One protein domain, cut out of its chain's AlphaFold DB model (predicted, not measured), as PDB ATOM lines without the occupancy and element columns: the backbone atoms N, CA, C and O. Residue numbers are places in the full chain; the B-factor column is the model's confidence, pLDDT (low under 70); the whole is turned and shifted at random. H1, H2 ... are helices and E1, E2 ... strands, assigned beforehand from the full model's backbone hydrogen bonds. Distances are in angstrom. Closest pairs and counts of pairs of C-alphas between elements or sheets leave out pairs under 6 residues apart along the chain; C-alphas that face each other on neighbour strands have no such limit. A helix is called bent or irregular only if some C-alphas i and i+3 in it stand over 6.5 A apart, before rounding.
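AT A GLANCE: This is residues 1 to 125 of the 127 residues of an uncharacterized protein of Clostridium sp. AM27-31LB (UniProt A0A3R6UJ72). Six strands, several of them sharply bent, form a small closed barrel; from it the hairpin of E2 and E3 reaches far out as a long two-stranded arm, and the short last helix H1 packs across the outside. Round the ring run E1, E2, E3, E6, E5, E4 and back to E1, with antiparallel neighbours throughout. The printed part has 125 residues, with six named strands followed by one named helix, and its class is mostly strand. The whole is only just compact, close to loose, with a radius of gyration of the C-alphas of 16.1 A; it is elongated, spanning 56 by 36 by 31 A.

IN THESE COORDINATES: E1 is residues 2 to 19, 32.4 A long, from C-alpha 2 at (32.070, -27.230, -54.186), and bends by 102 degrees at residue 11. E2, residues 22 to 42, is the longest strand by residues, 41.1 A long, and bends by 105 degrees at residue 25. E3 is residues 50 to 61, 34.5 A long. E4, residues 78 to 86, bends by 58 degrees at residue 83. E5, residues 91 to 105, is 28.1 A long and bends by 95 degrees at residue 100. E6 is residues 110 to 115. H1, residues 118 to 125, ends with C-alpha 125 at (20.951, -35.501, -44.842).

HOW THE PARTS SIT: E1, E2 and E3 form a meander, each strand the antiparallel neighbour of the one before, and E4, E5 and E6 form another. E1 to E4 and E3 to E6 are Greek keys, four strands in a row of which three are a meander and the first is the antiparallel neighbour of the fourth. In the hairpin E1 and E2, N 10 and O 31 are 2.9 A apart; in the hairpin E2 and E3, N 36 and O 56 are 2.8 A apart. E3 and E6 have N 59 and O 113 at 2.8 A. The ring closes between E4 and E1, with N 14 and O 82 at 2.8 A. The pairing of E5 is staggered: its residues 91 to 100 pair with E4, with N 94 and O 83 at 2.9 A, and its residues 100 to 105 with E6, with N 112 and O 103 at 2.8 A. Residues 27 to 28 of E2 also pair, antiparallel, with residues 66 to 67. H1 is on the barrel, outside it, at a height over the sheet of 6.9 A. It is only just over E2, with 3 of its 8 C-alphas falling on that strand, and runs across the strands, at 83 degrees to E2 on the local plane. The closest C-alphas of E3 and H1, those of Ala 57 and Ile 121, are 6.7 A apart. In H1 every O i to N i+4 pair is within hydrogen-bond range.

THE WHOLE: The C-alphas of Gly 46 and Gln 68 are the two farthest apart, at 55.8 A. The printed part has no cut. The link E3 to E4, 16 residues, is long. The mean pLDDT of the printed part is 80.1; 29 residues are under 70, among them residues 47 to 57 and 62 to 66.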
ATOM      1  N   MET A   1      36.609 -27.846 -55.358       73.88
ATOM      2  CA  MET A   1      35.312 -28.046 -56.048       73.88
ATOM      3  C   MET A   1      34.236 -28.088 -54.987       73.88
ATOM      4  O   MET A   1      34.403 -28.846 -54.038       73.88
ATOM      5  N   THR A   2      33.185 -27.287 -55.137       79.06
ATOM      6  CA  THR A   2      32.070 -27.230 -54.186       79.06
ATOM      7  C   THR A   2      30.818 -27.765 -54.863       79.06
ATOM      8  O   THR A   2      30.475 -27.301 -55.949       79.06
ATOM      9  N   THR A   3      30.150 -28.728 -54.236       83.94
ATOM     10  CA  THR A   3      28.919 -29.342 -54.748       83.94
ATOM     11  C   THR A   3      27.816 -29.182 -53.711       83.94
ATOM     12  O   THR A   3      28.005 -29.562 -52.559       83.94
ATOM     13  N   LEU A   4      26.664 -28.634 -54.100       87.75
ATOM     14  CA  LEU A   4      25.478 -28.614 -53.243       87.75
ATOM     15  C   LEU A   4      24.905 -30.034 -53.150       87.75
ATOM     16  O   LEU A   4      24.628 -30.650 -54.175       87.75
ATOM     17  N   ILE A   5      24.762 -30.548 -51.930       88.69
ATOM     18  CA  ILE A   5      24.210 -31.879 -51.656       88.69
ATOM     19  C   ILE A   5      22.707 -31.775 -51.421       88.69
ATOM     20  O   ILE A   5      21.936 -32.523 -52.014       88.69
ATOM     21  N   LYS A   6      22.299 -30.864 -50.531       89.19
ATOM     22  CA  LYS A   6      20.916 -30.759 -50.064       89.19
ATOM     23  C   LYS A   6      20.598 -29.339 -49.627       89.19
ATOM     24  O   LYS A   6      21.460 -28.652 -49.077       89.19
ATOM     25  N   THR A   7      19.351 -28.933 -49.828       91.50
ATOM     26  CA  THR A   7      18.806 -27.685 -49.295       91.50
ATOM     27  C   THR A   7      17.570 -28.005 -48.474       91.50
ATOM     28  O   THR A   7      16.667 -28.678 -48.962       91.50
ATOM     29  N   LEU A   8      17.529 -27.514 -47.240       91.81
ATOM     30  CA  LEU A   8      16.379 -27.612 -46.347       91.81
ATOM     31  C   LEU A   8      15.846 -26.213 -46.062       91.81
ATOM     32  O   LEU A   8      16.615 -25.253 -46.006       91.81
ATOM     33  N   ASN A   9      14.538 -26.096 -45.859       91.31
ATOM     34  CA  ASN A   9      13.933 -24.843 -45.418       91.31
ATOM     35  C   ASN A   9      13.766 -24.874 -43.899       91.31
ATOM     36  O   ASN A   9      13.444 -25.919 -43.334       91.31
ATOM     37  N   ILE A  10      13.960 -23.727 -43.252       91.00
ATOM     38  CA  ILE A  10      13.690 -23.553 -41.827       91.00
ATOM     39  C   ILE A  10      12.710 -22.400 -41.615       91.00
ATOM     40  O   ILE A  10      12.846 -21.336 -42.221       91.00
ATOM     41  N   THR A  11      11.716 -22.615 -40.759       91.69
ATOM     42  CA  THR A  11      10.692 -21.627 -40.396       91.69
ATOM     43  C   THR A  11      10.574 -21.507 -38.877       91.69
ATOM     44  O   THR A  11      11.137 -22.312 -38.131       91.69
ATOM     45  N   ASN A  12       9.878 -20.463 -38.406       90.81
ATOM     46  CA  ASN A  12       9.708 -20.159 -36.977       90.81
ATOM     47  C   ASN A  12      11.034 -20.165 -36.197       90.81
ATOM     48  O   ASN A  12      11.087 -20.636 -35.055       90.81
ATOM     49  N   ALA A  13      12.112 -19.704 -36.835       90.31
ATOM     50  CA  ALA A  13      13.447 -19.845 -36.295       90.31
ATOM     51  C   ALA A  13      13.807 -18.668 -35.389       90.31
ATOM     52  O   ALA A  13      13.461 -17.516 -35.657       90.31
ATOM     53  N   GLU A  14      14.527 -18.963 -34.314       91.25
ATOM     54  CA  GLU A  14      15.017 -17.988 -33.346       91.25
ATOM     55  C   GLU A  14      16.530 -18.121 -33.226       91.25
ATOM     56  O   GLU A  14      17.049 -19.194 -32.915       91.25
ATOM     57  N   LEU A  15      17.236 -17.021 -33.475       90.44
ATOM     58  CA  LEU A  15      18.682 -16.914 -33.373       90.44
ATOM     59  C   LEU A  15      19.042 -16.271 -32.041       90.44
ATOM     60  O   LEU A  15      18.558 -15.192 -31.703       90.44
ATOM     61  N   ASN A  16      19.946 -16.910 -31.319       90.94
ATOM     62  CA  ASN A  16      20.513 -16.426 -30.078       90.94
ATOM     63  C   ASN A  16      22.026 -16.299 -30.226       90.94
ATOM     64  O   ASN A  16      22.671 -17.074 -30.932       90.94
ATOM     65  N   VAL A  17      22.600 -15.338 -29.516       89.94
ATOM     66  CA  VAL A  17      24.046 -15.201 -29.368       89.94
ATOM     67  C   VAL A  17      24.447 -15.587 -27.952       89.94
ATOM     68  O   VAL A  17      23.820 -15.172 -26.974       89.94
ATOM     69  N   ILE A  18      25.494 -16.397 -27.839       87.25
ATOM     70  CA  ILE A  18      26.086 -16.787 -26.564       87.25
ATOM     71  C   ILE A  18      27.257 -15.845 -26.295       87.25
ATOM     72  O   ILE A  18      28.243 -15.813 -27.029       87.25
ATOM     73  N   THR A  19      27.152 -15.018 -25.257       84.12
ATOM     74  CA  THR A  19      28.206 -14.068 -24.871       84.12
ATOM     75  C   THR A  19      28.317 -14.021 -23.354       84.12
ATOM     76  O   THR A  19      27.313 -13.881 -22.661       84.12
ATOM     77  N   ALA A  20      29.540 -14.155 -22.831       81.75
ATOM     78  CA  ALA A  20      29.824 -14.148 -21.390       81.75
ATOM     79  C   ALA A  20      28.935 -15.120 -20.576       81.75
ATOM     80  O   ALA A  20      28.446 -14.783 -19.500       81.75
ATOM     81  N   GLY A  21      28.681 -16.318 -21.119       80.19
ATOM     82  CA  GLY A  21      27.845 -17.343 -20.480       80.19
ATOM     83  C   GLY A  21      26.341 -17.044 -20.476       80.19
ATOM     84  O   GLY A  21      25.582 -17.776 -19.848       80.19
ATOM     85  N   ARG A  22      25.892 -15.988 -21.164       84.44
ATOM     86  CA  ARG A  22      24.474 -15.637 -21.304       84.44
ATOM     87  C   ARG A  22      23.994 -15.891 -22.727       84.44
ATOM     88  O   ARG A  22      24.700 -15.585 -23.685       84.44
ATOM     89  N   ARG A  23      22.771 -16.412 -22.836       88.62
ATOM     90  CA  ARG A  23      22.020 -16.558 -24.087       88.62
ATOM     91  C   ARG A  23      21.179 -15.303 -24.289       88.62
ATOM     92  O   ARG A  23      20.330 -15.003 -23.451       88.62
ATOM     93  N   LEU A  24      21.452 -14.559 -25.353       87.25
ATOM     94  CA  LEU A  24      20.730 -13.335 -25.692       87.25
ATOM     95  C   LEU A  24      19.983 -13.538 -27.013       87.25
ATOM     96  O   LEU A  24      20.624 -13.948 -27.985       87.25
ATOM     97  N   PRO A  25      18.673 -13.252 -27.074       87.00
ATOM     98  CA  PRO A  25      17.927 -13.382 -28.314       87.00
ATOM     99  C   PRO A  25      18.358 -12.289 -29.287       87.00
ATOM    100  O   PRO A  25      18.471 -11.122 -28.921       87.00
ATOM    101  N   LEU A  26      18.660 -12.679 -30.519       86.19
ATOM    102  CA  LEU A  26      19.228 -11.794 -31.527       86.19
ATOM    103  C   LEU A  26      18.223 -11.506 -32.632       86.19
ATOM    104  O   LEU A  26      18.009 -10.338 -32.950       86.19
ATOM    105  N   ALA A  27      17.587 -12.542 -33.182       85.38
ATOM    106  CA  ALA A  27      16.582 -12.364 -34.220       85.38
ATOM    107  C   ALA A  27      15.574 -13.513 -34.296       85.38
ATOM    108  O   ALA A  27      15.878 -14.639 -33.905       85.38
ATOM    109  N   ARG A  28      14.396 -13.236 -34.860       87.06
ATOM    110  CA  ARG A  28      13.490 -14.260 -35.408       87.06
ATOM    111  C   ARG A  28      13.553 -14.199 -36.926       87.06
ATOM    112  O   ARG A  28      13.744 -13.110 -37.458       87.06
ATOM    113  N   PHE A  29      13.467 -15.342 -37.599       84.00
ATOM    114  CA  PHE A  29      13.663 -15.408 -39.047       84.00
ATOM    115  C   PHE A  29      13.074 -16.682 -39.665       84.00
ATOM    116  O   PHE A  29      12.792 -17.673 -38.983       84.00
ATOM    117  N   ALA A  30      12.945 -16.658 -40.989       87.56
ATOM    118  CA  ALA A  30      12.879 -17.847 -41.828       87.56
ATOM    119  C   ALA A  30      14.183 -17.964 -42.632       87.56
ATOM    120  O   ALA A  30      14.969 -17.021 -42.731       87.56
ATOM    121  N   GLY A  31      14.495 -19.148 -43.146       86.94
ATOM    122  CA  GLY A  31      15.793 -19.349 -43.772       86.94
ATOM    123  C   GLY A  31      15.923 -20.637 -44.554       86.94
ATOM    124  O   GLY A  31      14.972 -21.398 -44.746       86.94
ATOM    125  N   LYS A  32      17.153 -20.881 -45.001       89.69
ATOM    126  CA  LYS A  32      17.526 -22.107 -45.701       89.69
ATOM    127  C   LYS A  32      18.834 -22.643 -45.157       89.69
ATOM    128  O   LYS A  32      19.740 -21.889 -44.811       89.69
ATOM    129  N   ILE A  33      18.937 -23.959 -45.128       88.25
ATOM    130  CA  ILE A  33      20.137 -24.681 -44.734       88.25
ATOM    131  C   ILE A  33      20.663 -25.363 -45.986       88.25
ATOM    132  O   ILE A  33      19.961 -26.160 -46.603       88.25
ATOM    133  N   GLU A  34      21.887 -25.038 -46.379       89.38
ATOM    134  CA  GLU A  34      22.559 -25.654 -47.518       89.38
ATOM    135  C   GLU A  34      23.669 -26.571 -47.029       89.38
ATOM    136  O   GLU A  34      24.623 -26.126 -46.398       89.38
ATOM    137  N   ILE A  35      23.581 -27.853 -47.368       86.44
ATOM    138  CA  ILE A  35      24.637 -28.826 -47.106       86.44
ATOM    139  C   ILE A  35      25.474 -28.955 -48.371       86.44
ATOM    140  O   ILE A  35      24.963 -29.318 -49.433       86.44
ATOM    141  N   LYS A  36      26.763 -28.647 -48.265       85.19
ATOM    142  CA  LYS A  36      27.721 -28.616 -49.368       85.19
ATOM    143  C   LYS A  36      28.868 -29.585 -49.113       85.19
ATOM    144  O   LYS A  36      29.344 -29.773 -47.998       85.19
ATOM    145  N   GLU A  37      29.343 -30.180 -50.193       80.12
ATOM    146  CA  GLU A  37      30.555 -30.979 -50.240       80.12
ATOM    147  C   GLU A  37      31.683 -30.126 -50.810       80.12
ATOM    148  O   GLU A  37      31.613 -29.688 -51.961       80.12
ATOM    149  N   ILE A  38      32.735 -29.916 -50.028       79.06
ATOM    150  CA  ILE A  38      33.936 -29.212 -50.465       79.06
ATOM    151  C   ILE A  38      35.038 -30.250 -50.670       79.06
ATOM    152  O   ILE A  38      35.455 -30.947 -49.744       79.06
ATOM    153  N   LYS A  39      35.510 -30.365 -51.913       73.06
ATOM    154  CA  LYS A  39      36.698 -31.146 -52.274       73.06
ATOM    155  C   LYS A  39      37.875 -30.218 -52.493       73.06
ATOM    156  O   LYS A  39      37.890 -29.476 -53.484       73.06
ATOM    157  N   ASN A  40      38.874 -30.336 -51.628       71.31
ATOM    158  CA  ASN A  40      40.164 -29.685 -51.794       71.31
ATOM    159  C   ASN A  40      41.167 -30.706 -52.324       71.31
ATOM    160  O   ASN A  40      41.405 -31.746 -51.715       71.31
ATOM    161  N   ILE A  41      41.727 -30.421 -53.497       70.69
ATOM    162  CA  ILE A  41      42.801 -31.217 -54.085       70.69
ATOM    163  C   ILE A  41      44.054 -30.368 -53.971       70.69
ATOM    164  O   ILE A  41      44.188 -29.379 -54.687       70.69
ATOM    165  N   THR A  42      44.962 -30.752 -53.080       66.25
ATOM    166  CA  THR A  42      46.277 -30.115 -52.995       66.25
ATOM    167  C   THR A  42      47.231 -30.901 -53.889       66.25
ATOM    168  O   THR A  42      47.579 -32.039 -53.547       66.25
ATOM    169  N   PRO A  43      47.630 -30.370 -55.058       59.38
ATOM    170  CA  PRO A  43      48.594 -31.052 -55.904       59.38
ATOM    171  C   PRO A  43      49.952 -31.067 -55.196       59.38
ATOM    172  O   PRO A  43      50.471 -30.024 -54.801       59.38
ATOM    173  N   ILE A  44      50.534 -32.254 -55.033       66.56
ATOM    174  CA  ILE A  44      51.902 -32.419 -54.533       66.56
ATOM    175  C   ILE A  44      52.720 -33.010 -55.675       66.56
ATOM    176  O   ILE A  44      52.434 -34.111 -56.145       66.56
ATOM    177  N   LEU A  45      53.731 -32.270 -56.131       63.09
ATOM    178  CA  LEU A  45      54.588 -32.699 -57.231       63.09
ATOM    179  C   LEU A  45      55.247 -34.051 -56.897       63.09
ATOM    180  O   LEU A  45      55.862 -34.205 -55.843       63.09
ATOM    181  N   GLY A  46      55.099 -35.036 -57.787       70.12
ATOM    182  CA  GLY A  46      55.685 -36.371 -57.622       70.12
ATOM    183  C   GLY A  46      54.957 -37.307 -56.645       70.12
ATOM    184  O   GLY A  46      55.469 -38.388 -56.364       70.12
ATOM    185  N   ARG A  47      53.774 -36.941 -56.127       59.56
ATOM    186  CA  ARG A  47      52.919 -37.826 -55.311       59.56
ATOM    187  C   ARG A  47      51.498 -37.884 -55.863       59.56
ATOM    188  O   ARG A  47      51.025 -36.944 -56.494       59.56
ATOM    189  N   GLN A  48      50.800 -38.987 -55.597       56.44
ATOM    190  CA  GLN A  48      49.372 -39.095 -55.889       56.44
ATOM    191  C   GLN A  48      48.627 -38.026 -55.073       56.44
ATOM    192  O   GLN A  48      48.833 -37.920 -53.861       56.44
ATOM    193  N   CYS A  49      47.819 -37.193 -55.734       54.75
ATOM    194  CA  CYS A  49      47.108 -36.095 -55.083       54.75
ATOM    195  C   CYS A  49      46.237 -36.627 -53.936       54.75
ATOM    196  O   CYS A  49      45.378 -37.482 -54.151       54.75
ATOM    197  N   LYS A  50      46.432 -36.101 -52.722       54.72
ATOM    198  CA  LYS A  50      45.566 -36.399 -51.578       54.72
ATOM    199  C   LYS A  50      44.406 -35.408 -51.603       54.72
ATOM    200  O   LYS A  50      44.602 -34.224 -51.349       54.72
ATOM    201  N   GLY A  51      43.220 -35.881 -51.979       57.56
ATOM    202  CA  GLY A  51      41.993 -35.093 -51.896       57.56
ATOM    203  C   GLY A  51      41.434 -35.135 -50.476       57.56
ATOM    204  O   GLY A  51      41.253 -36.220 -49.929       57.56
ATOM    205  N   GLU A  52      41.158 -33.976 -49.889       63.19
ATOM    206  CA  GLU A  52      40.380 -33.869 -48.656       63.19
ATOM    207  C   GLU A  52      38.922 -33.576 -49.017       63.19
ATOM    208  O   GLU A  52      38.631 -32.704 -49.843       63.19
ATOM    209  N   LYS A  53      38.007 -34.361 -48.442       55.44
ATOM    210  CA  LYS A  53      36.565 -34.257 -48.662       55.44
ATOM    211  C   LYS A  53      35.918 -33.825 -47.352       55.44
ATOM    212  O   LYS A  53      35.914 -34.603 -46.402       55.44
ATOM    213  N   ILE A  54      35.376 -32.614 -47.320       64.88
ATOM    214  CA  ILE A  54      34.735 -32.032 -46.136       64.88
ATOM    215  C   ILE A  54      33.259 -31.800 -46.463       64.88
ATOM    216  O   ILE A  54      32.932 -31.252 -47.517       64.88
ATOM    217  N   ILE A  55      32.370 -32.252 -45.579       61.28
ATOM    218  CA  ILE A  55      30.946 -31.906 -45.627       61.28
ATOM    219  C   ILE A  55      30.763 -30.711 -44.704       61.28
ATOM    220  O   ILE A  55      31.128 -30.778 -43.533       61.28
ATOM    221  N   HIS A  56      30.215 -29.634 -45.246       65.44
ATOM    222  CA  HIS A  56      29.963 -28.395 -44.530       65.44
ATOM    223  C   HIS A  56      28.492 -28.036 -44.704       65.44
ATOM    224  O   HIS A  56      27.952 -28.156 -45.804       65.44
ATOM    225  N   ALA A  57      27.830 -27.614 -43.633       58.00
ATOM    226  CA  ALA A  57      26.475 -27.099 -43.721       58.00
ATOM    227  C   ALA A  57      26.475 -25.616 -43.373       58.00
ATOM    228  O   ALA A  57      26.961 -25.213 -42.320       58.00
ATOM    229  N   SER A  58      25.924 -24.828 -44.287       71.31
ATOM    230  CA  SER A  58      25.772 -23.391 -44.162       71.31
ATOM    231  C   SER A  58      24.322 -23.087 -43.805       71.31
ATOM    232  O   SER A  58      23.387 -23.463 -44.513       71.31
ATOM    233  N   PHE A  59      24.136 -22.405 -42.690       66.31
ATOM    234  CA  PHE A  59      22.856 -21.960 -42.183       66.31
ATOM    235  C   PHE A  59      22.647 -20.504 -42.593       66.31
ATOM    236  O   PHE A  59      23.444 -19.642 -42.223       66.31
ATOM    237  N   MET A  60      21.607 -20.228 -43.374       74.75
ATOM    238  CA  MET A  60      21.400 -18.916 -43.978       74.75
ATOM    239  C   MET A  60      20.083 -18.313 -43.515       74.75
ATOM    240  O   MET A  60      19.014 -18.895 -43.725       74.75
ATOM    241  N   LEU A  61      20.166 -17.126 -42.921       70.94
ATOM    242  CA  LEU A  61      18.990 -16.313 -42.634       70.94
ATOM    243  C   LEU A  61      18.535 -15.645 -43.932       70.94
ATOM    244  O   LEU A  61      19.332 -14.959 -44.573       70.94
ATOM    245  N   CYS A  62      17.280 -15.859 -44.325       59.72
ATOM    246  CA  CYS A  62      16.712 -15.320 -45.557       59.72
ATOM    247  C   CYS A  62      15.341 -14.709 -45.263       59.72
ATOM    248  O   CYS A  62      14.435 -15.452 -44.913       59.72
ATOM    249  N   GLU A  63      15.179 -13.408 -45.517       56.34
ATOM    250  CA  GLU A  63      13.902 -12.678 -45.396       56.34
ATOM    251  C   GLU A  63      13.333 -12.644 -43.948       56.34
ATOM    252  O   GLU A  63      13.631 -13.487 -43.104       56.34
ATOM    253  N   ASP A  64      12.585 -11.585 -43.616       58.31
ATOM    254  CA  ASP A  64      11.902 -11.394 -42.319       58.31
ATOM    255  C   ASP A  64      12.773 -11.535 -41.053       58.31
ATOM    256  O   ASP A  64      12.386 -12.165 -40.068       58.31
ATOM    257  N   ILE A  65      13.966 -10.925 -41.054       65.75
ATOM    258  CA  ILE A  65      14.821 -10.871 -39.860       65.75
ATOM    259  C   ILE A  65      14.313  -9.779 -38.909       65.75
ATOM    260  O   ILE A  65      14.564  -8.588 -39.106       65.75
ATOM    261  N   GLU A  66      13.647 -10.184 -37.831       62.81
ATOM    262  CA  GLU A  66      13.256  -9.288 -36.741       62.81
ATOM    263  C   GLU A  66      14.365  -9.219 -35.688       62.81
ATOM    264  O   GLU A  66      14.434 -10.056 -34.784       62.81
ATOM    265  N   TYR A  67      15.243  -8.218 -35.795       70.12
ATOM    266  CA  TYR A  67      16.307  -7.989 -34.816       70.12
ATOM    267  C   TYR A  67      15.736  -7.564 -33.460       70.12
ATOM    268  O   TYR A  67      15.065  -6.541 -33.344       70.12
ATOM    269  N   GLN A  68      16.056  -8.322 -32.411       59.06
ATOM    270  CA  GLN A  68      15.620  -8.029 -31.042       59.06
ATOM    271  C   GLN A  68      16.626  -7.169 -30.265       59.06
ATOM    272  O   GLN A  68      16.262  -6.513 -29.290       59.06
ATOM    273  N   ILE A  69      17.895  -7.153 -30.687       60.50
ATOM    274  CA  ILE A  69      18.976  -6.379 -30.065       60.50
ATOM    275  C   ILE A  69      19.878  -5.823 -31.175       60.50
ATOM    276  O   ILE A  69      20.204  -6.542 -32.119       60.50
ATOM    277  N   GLN A  70      20.334  -4.569 -31.054       58.25
ATOM    278  CA  GLN A  70      21.426  -4.043 -31.885       58.25
ATOM    279  C   GLN A  70      22.740  -4.700 -31.459       58.25
ATOM    280  O   GLN A  70      23.427  -4.235 -30.552       58.25
ATOM    281  N   ASN A  71      23.059  -5.837 -32.067       63.06
ATOM    282  CA  ASN A  71      24.302  -6.550 -31.822       63.06
ATOM    283  C   ASN A  71      24.868  -6.988 -33.170       63.06
ATOM    284  O   ASN A  71      24.217  -7.726 -33.905       63.06
ATOM    285  N   GLU A  72      26.071  -6.527 -33.496       69.00
ATOM    286  CA  GLU A  72      26.727  -6.897 -34.748       69.00
ATOM    287  C   GLU A  72      27.135  -8.377 -34.733       69.00
ATOM    288  O   GLU A  72      27.545  -8.936 -33.696       69.00
ATOM    289  N   PHE A  73      27.022  -9.009 -35.904       75.25
ATOM    290  CA  PHE A  73      27.546 -10.346 -36.139       75.25
ATOM    291  C   PHE A  73      29.077 -10.329 -36.072       75.25
ATOM    292  O   PHE A  73      29.721  -9.421 -36.590       75.25
ATOM    293  N   ASN A  74      29.669 -11.303 -35.381       77.50
ATOM    294  CA  ASN A  74      31.103 -11.327 -35.121       77.50
ATOM    295  C   ASN A  74      31.617 -12.773 -35.072       77.50
ATOM    296  O   ASN A  74      31.059 -13.608 -34.362       77.50
ATOM    297  N   SER A  75      32.719 -13.041 -35.772       75.94
ATOM    298  CA  SER A  75      33.380 -14.354 -35.839       75.94
ATOM    299  C   SER A  75      33.906 -14.872 -34.493       75.94
ATOM    300  O   SER A  75      34.086 -16.074 -34.327       75.94
ATOM    301  N   GLY A  76      34.124 -13.996 -33.508       79.94
ATOM    302  CA  GLY A  76      34.517 -14.360 -32.143       79.94
ATOM    303  C   GLY A  76      33.355 -14.762 -31.227       79.94
ATOM    304  O   GLY A  76      33.593 -15.127 -30.075       79.94
ATOM    305  N   LYS A  77      32.104 -14.674 -31.697       84.38
ATOM    306  CA  LYS A  77      30.913 -15.071 -30.938       84.38
ATOM    307  C   LYS A  77      30.396 -16.425 -31.414       84.38
ATOM    308  O   LYS A  77      30.584 -16.820 -32.560       84.38
ATOM    309  N   VAL A  78      29.715 -17.120 -30.508       87.31
ATOM    310  CA  VAL A  78      29.032 -18.380 -30.802       87.31
ATOM    311  C   VAL A  78      27.539 -18.118 -30.865       87.31
ATOM    312  O   VAL A  78      26.993 -17.398 -30.025       87.31
ATOM    313  N   TYR A  79      26.889 -18.717 -31.852       90.06
ATOM    314  CA  TYR A  79      25.470 -18.542 -32.100       90.06
ATOM    315  C   TYR A  79      24.722 -19.855 -31.909       90.06
ATOM    316  O   TYR A  79      25.290 -20.949 -31.962       90.06
ATOM    317  N   GLU A  80      23.428 -19.733 -31.660       91.81
ATOM    318  CA  GLU A  80      22.525 -20.862 -31.526       91.81
ATOM    319  C   GLU A  80      21.209 -20.550 -32.227       91.81
ATOM    320  O   GLU A  80      20.609 -19.508 -31.961       91.81
ATOM    321  N   ALA A  81      20.746 -21.444 -33.097       91.69
ATOM    322  CA  ALA A  81      19.447 -21.318 -33.748       91.69
ATOM    323  C   ALA A  81      18.512 -22.455 -33.332       91.69
ATOM    324  O   ALA A  81      18.937 -23.596 -33.190       91.69
ATOM    325  N   LEU A  82      17.231 -22.156 -33.159       93.19
ATOM    326  CA  LEU A  82      16.183 -23.151 -32.934       93.19
ATOM    327  C   LEU A  82      15.047 -22.872 -33.908       93.19
ATOM    328  O   LEU A  82      14.534 -21.759 -33.902       93.19
ATOM    329  N   GLY A  83      14.626 -23.853 -34.699       92.88
ATOM    330  CA  GLY A  83      13.517 -23.662 -35.635       92.88
ATOM    331  C   GLY A  83      12.991 -24.962 -36.221       92.88
ATOM    332  O   GLY A  83      13.565 -26.031 -35.999       92.88
ATOM    333  N   ASP A  84      11.884 -24.855 -36.947       94.44
ATOM    334  CA  ASP A  84      11.201 -25.982 -37.574       94.44
ATOM    335  C   ASP A  84      11.831 -26.230 -38.954       94.44
ATOM    336  O   ASP A  84      11.758 -25.385 -39.847       94.44
ATOM    337  N   VAL A  85      12.510 -27.367 -39.115       93.81
ATOM    338  CA  VAL A  85      13.243 -27.745 -40.328       93.81
ATOM    339  C   VAL A  85      12.401 -28.708 -41.150       93.81
ATOM    340  O   VAL A  85      12.048 -29.797 -40.694       93.81
ATOM    341  N   GLN A  86      12.106 -28.304 -42.382       93.38
ATOM    342  CA  GLN A  86      11.314 -29.075 -43.328       93.38
ATOM    343  C   GLN A  86      12.232 -29.918 -44.222       93.38
ATOM    344  O   GLN A  86      12.938 -29.378 -45.079       93.38
ATOM    345  N   GLY A  87      12.194 -31.235 -44.015       88.88
ATOM    346  CA  GLY A  87      12.754 -32.255 -44.900       88.88
ATOM    347  C   GLY A  87      11.776 -32.691 -45.987       88.88
ATOM    348  O   GLY A  87      10.655 -32.180 -46.087       88.88
ATOM    349  N   GLU A  88      12.196 -33.655 -46.805       86.62
ATOM    350  CA  GLU A  88      11.350 -34.217 -47.870       86.62
ATOM    351  C   GLU A  88      10.233 -35.089 -47.292       86.62
ATOM    352  O   GLU A  88       9.116 -35.111 -47.807       86.62
ATOM    353  N   SER A  89      10.540 -35.793 -46.202       81.56
ATOM    354  CA  SER A  89       9.658 -36.788 -45.587       81.56
ATOM    355  C   SER A  89       9.213 -36.422 -44.171       81.56
ATOM    356  O   SER A  89       8.301 -37.042 -43.623       81.56
ATOM    357  N   SER A  90       9.845 -35.412 -43.573       90.19
ATOM    358  CA  SER A  90       9.699 -35.073 -42.161       90.19
ATOM    359  C   SER A  90       9.719 -33.561 -41.928       90.19
ATOM    360  O   SER A  90      10.227 -32.788 -42.738       90.19
ATOM    361  N   CYS A  91       9.142 -33.129 -40.809       93.06
ATOM    362  CA  CYS A  91       9.266 -31.766 -40.303       93.06
ATOM    363  C   CYS A  91       9.614 -31.864 -38.822       93.06
ATOM    364  O   CYS A  91       8.851 -32.447 -38.047       93.06
ATOM    365  N   GLU A  92      10.778 -31.350 -38.436       94.75
ATOM    366  CA  GLU A  92      11.285 -31.485 -37.073       94.75
ATOM    367  C   GLU A  92      11.851 -30.172 -36.549       94.75
ATOM    368  O   GLU A  92      12.548 -29.446 -37.254       94.75
ATOM    369  N   ARG A  93      11.609 -29.895 -35.266       94.50
ATOM    370  CA  ARG A  93      12.197 -28.740 -34.590       94.50
ATOM    371  C   ARG A  93      13.620 -29.064 -34.145       94.50
ATOM    372  O   ARG A  93      13.813 -29.886 -33.249       94.50
ATOM    373  N   LEU A  94      14.610 -28.426 -34.764       93.62
ATOM    374  CA  LEU A  94      16.031 -28.708 -34.545       93.62
ATOM    375  C   LEU A  94      16.747 -27.552 -33.845       93.62
ATOM    376  O   LEU A  94      16.521 -26.381 -34.153       93.62
ATOM    377  N   LEU A  95      17.635 -27.913 -32.915       92.56
ATOM    378  CA  LEU A  95      18.558 -27.005 -32.243       92.56
ATOM    379  C   LEU A  95      19.926 -27.066 -32.926       92.56
ATOM    380  O   LEU A  95      20.574 -28.109 -32.949       92.56
ATOM    381  N   PHE A  96      20.381 -25.925 -33.421       90.88
ATOM    382  CA  PHE A  96      21.697 -25.711 -34.000       90.88
ATOM    383  C   PHE A  96      22.565 -25.008 -32.969       90.88
ATOM    384  O   PHE A  96      22.518 -23.786 -32.844       90.88
ATOM    385  N   SER A  97      23.337 -25.779 -32.210       89.06
ATOM    386  CA  SER A  97      24.292 -25.228 -31.248       89.06
ATOM    387  C   SER A  97      25.666 -25.033 -31.889       89.06
ATOM    388  O   SER A  97      26.047 -25.763 -32.803       89.06
ATOM    389  N   GLY A  98      26.417 -24.035 -31.421       87.44
ATOM    390  CA  GLY A  98      27.796 -23.841 -31.871       87.44
ATOM    391  C   GLY A  98      27.943 -23.222 -33.264       87.44
ATOM    392  O   GLY A  98      29.011 -23.347 -33.856       87.44
ATOM    393  N   LEU A  99      26.909 -22.551 -33.782       88.81
ATOM    394  CA  LEU A  99      26.960 -21.884 -35.082       88.81
ATOM    395  C   LEU A  99      28.073 -20.828 -35.103       88.81
ATOM    396  O   LEU A  99      28.154 -19.980 -34.204       88.81
ATOM    397  N   ARG A 100      28.915 -20.865 -36.140       87.31
ATOM    398  CA  ARG A 100      30.009 -19.903 -36.338       87.31
ATOM    399  C   ARG A 100      29.675 -18.959 -37.469       87.31
ATOM    400  O   ARG A 100      29.302 -19.406 -38.541       87.31
ATOM    401  N   TYR A 101      29.807 -17.662 -37.232       85.38
ATOM    402  CA  TYR A 101      29.612 -16.673 -38.286       85.38
ATOM    403  C   TYR A 101      30.666 -16.861 -39.386       85.38
ATOM    404  O   TYR A 101      31.861 -16.848 -39.082       85.38
ATOM    405  N   GLU A 102      30.222 -17.016 -40.633       84.94
ATOM    406  CA  GLU A 102      31.104 -17.011 -41.802       84.94
ATOM    407  C   GLU A 102      31.109 -15.642 -42.476       84.94
ATOM    408  O   GLU A 102      32.146 -14.981 -42.524       84.94
ATOM    409  N   ASP A 103      29.958 -15.218 -42.996       81.88
ATOM    410  CA  ASP A 103      29.858 -14.019 -43.823       81.88
ATOM    411  C   ASP A 103      28.439 -13.437 -43.830       81.88
ATOM    412  O   ASP A 103      27.456 -14.121 -43.520       81.88
ATOM    413  N   MET A 104      28.334 -12.170 -44.218       80.50
ATOM    414  CA  MET A 104      27.079 -11.464 -44.435       80.50
ATOM    415  C   MET A 104      27.106 -10.814 -45.811       80.50
ATOM    416  O   MET A 104      27.932  -9.947 -46.079       80.50
ATOM    417  N   GLU A 105      26.150 -11.173 -46.663       78.31
ATOM    418  CA  GLU A 105      25.974 -10.517 -47.950       78.31
ATOM    419  C   GLU A 105      25.253  -9.172 -47.731       78.31
ATOM    420  O   GLU A 105      24.068  -9.153 -47.385       78.31
ATOM    421  N   PRO A 106      25.928  -8.023 -47.923       69.50
ATOM    422  CA  PRO A 106      25.411  -6.723 -47.488       69.50
ATOM    423  C   PRO A 106      24.218  -6.232 -48.318       69.50
ATOM    424  O   PRO A 106      23.467  -5.376 -47.862       69.50
ATOM    425  N   VAL A 107      24.045  -6.756 -49.535       71.50
ATOM    426  CA  VAL A 107      22.967  -6.351 -50.453       71.50
ATOM    427  C   VAL A 107      21.667  -7.093 -50.150       71.50
ATOM    428  O   VAL A 107      20.602  -6.484 -50.165       71.50
ATOM    429  N   SER A 108      21.741  -8.395 -49.869       69.19
ATOM    430  CA  SER A 108      20.568  -9.220 -49.549       69.19
ATOM    431  C   SER A 108      20.269  -9.278 -48.049       69.19
ATOM    432  O   SER A 108      19.198  -9.732 -47.657       69.19
ATOM    433  N   GLY A 109      21.210  -8.846 -47.203       68.62
ATOM    434  CA  GLY A 109      21.122  -8.999 -45.751       68.62
ATOM    435  C   GLY A 109      21.249 -10.452 -45.290       68.62
ATOM    436  O   GLY A 109      20.975 -10.750 -44.127       68.62
ATOM    437  N   LYS A 110      21.648 -11.363 -46.184       78.12
ATOM    438  CA  LYS A 110      21.775 -12.789 -45.906       78.12
ATOM    439  C   LYS A 110      22.996 -13.042 -45.036       78.12
ATOM    440  O   LYS A 110      24.120 -12.734 -45.427       78.12
ATOM    441  N   VAL A 111      22.777 -13.644 -43.877       82.50
ATOM    442  CA  VAL A 111      23.847 -13.997 -42.938       82.50
ATOM    443  C   VAL A 111      24.059 -15.499 -42.984       82.50
ATOM    444  O   VAL A 111      23.093 -16.257 -42.889       82.50
ATOM    445  N   THR A 112      25.313 -15.916 -43.128       85.81
ATOM    446  CA  THR A 112      25.710 -17.318 -43.238       85.81
ATOM    447  C   THR A 112      26.469 -17.756 -41.994       85.81
ATOM    448  O   THR A 112      27.429 -17.107 -41.571       85.81
ATOM    449  N   PHE A 113      26.050 -18.884 -41.428       86.12
ATOM    450  CA  PHE A 113      26.733 -19.549 -40.329       86.12
ATOM    451  C   PHE A 113      27.189 -20.948 -40.729       86.12
ATOM    452  O   PHE A 113      26.441 -21.687 -41.362       86.12
ATOM    453  N   GLU A 114      28.374 -21.347 -40.290       88.12
ATOM    454  CA  GLU A 114      28.827 -22.732 -40.327       88.12
ATOM    455  C   GLU A 114      28.149 -23.532 -39.207       88.12
ATOM    456  O   GLU A 114      28.190 -23.159 -38.029       88.12
ATOM    457  N   VAL A 115      27.564 -24.670 -39.576       86.94
ATOM    458  CA  VAL A 115      27.129 -25.714 -38.646       86.94
ATOM    459  C   VAL A 115      28.310 -26.644 -38.383       86.94
ATOM    460  O   VAL A 115      28.805 -27.303 -39.294       86.94
ATOM    461  N   THR A 116      28.745 -26.737 -37.128       80.75
ATOM    462  CA  THR A 116      29.896 -27.575 -36.744       80.75
ATOM    463  C   THR A 116      29.508 -28.979 -36.270       80.75
ATOM    464  O   THR A 116      30.374 -29.836 -36.108       80.75
ATOM    465  N   ASP A 117      28.223 -29.217 -36.001       86.69
ATOM    466  CA  ASP A 117      27.719 -30.484 -35.469       86.69
ATOM    467  C   ASP A 117      27.524 -31.526 -36.584       86.69
ATOM    468  O   ASP A 117      26.603 -31.444 -37.400       86.69
ATOM    469  N   LEU A 118      28.401 -32.534 -36.608       84.69
ATOM    470  CA  LEU A 118      28.377 -33.605 -37.606       84.69
ATOM    471  C   LEU A 118      27.174 -34.547 -37.463       84.69
ATOM    472  O   LEU A 118      26.731 -35.102 -38.471       84.69
ATOM    473  N   GLU A 119      26.656 -34.761 -36.252       87.81
ATOM    474  CA  GLU A 119      25.480 -35.612 -36.043       87.81
ATOM    475  C   GLU A 119      24.230 -34.916 -36.573       87.81
ATOM    476  O   GLU A 119      23.425 -35.533 -37.274       87.81
ATOM    477  N   LEU A 120      24.124 -33.607 -36.336       88.75
ATOM    478  CA  LEU A 120      23.045 -32.794 -36.883       88.75
ATOM    479  C   LEU A 120      23.094 -32.741 -38.415       88.75
ATOM    480  O   LEU A 120      22.061 -32.893 -39.065       88.75
ATOM    481  N   ILE A 121      24.286 -32.597 -39.007       88.00
ATOM    482  CA  ILE A 121      24.463 -32.647 -40.468       88.00
ATOM    483  C   ILE A 121      24.009 -33.995 -41.033       88.00
ATOM    484  O   ILE A 121      23.304 -34.021 -42.041       88.00
ATOM    485  N   ARG A 122      24.375 -35.112 -40.391       88.75
ATOM    486  CA  ARG A 122      23.930 -36.454 -40.808       88.75
ATOM    487  C   ARG A 122      22.417 -36.589 -40.739       88.75
ATOM    488  O   ARG A 122      21.814 -36.987 -41.726       88.75
ATOM    489  N   LYS A 123      21.804 -36.172 -39.631       90.44
ATOM    490  CA  LYS A 123      20.347 -36.187 -39.493       90.44
ATOM    491  C   LYS A 123      19.675 -35.395 -40.613       90.44
ATOM    492  O   LYS A 123      18.776 -35.904 -41.266       90.44
ATOM    493  N   MET A 124      20.144 -34.179 -40.887       89.62
ATOM    494  CA  MET A 124      19.595 -33.341 -41.957       89.62
ATOM    495  C   MET A 124      19.749 -33.961 -43.354       89.62
ATOM    496  O   MET A 124      18.897 -33.749 -44.219       89.62
ATOM    497  N   LEU A 125      20.806 -34.744 -43.596       89.62
ATOM    498  CA  LEU A 125      20.951 -35.501 -44.842       89.62
ATOM    499  C   LEU A 125      19.865 -36.577 -44.991       89.62
ATOM    500  O   LEU A 125      19.386 -36.767 -46.108       89.62
TER     501      LEU A 125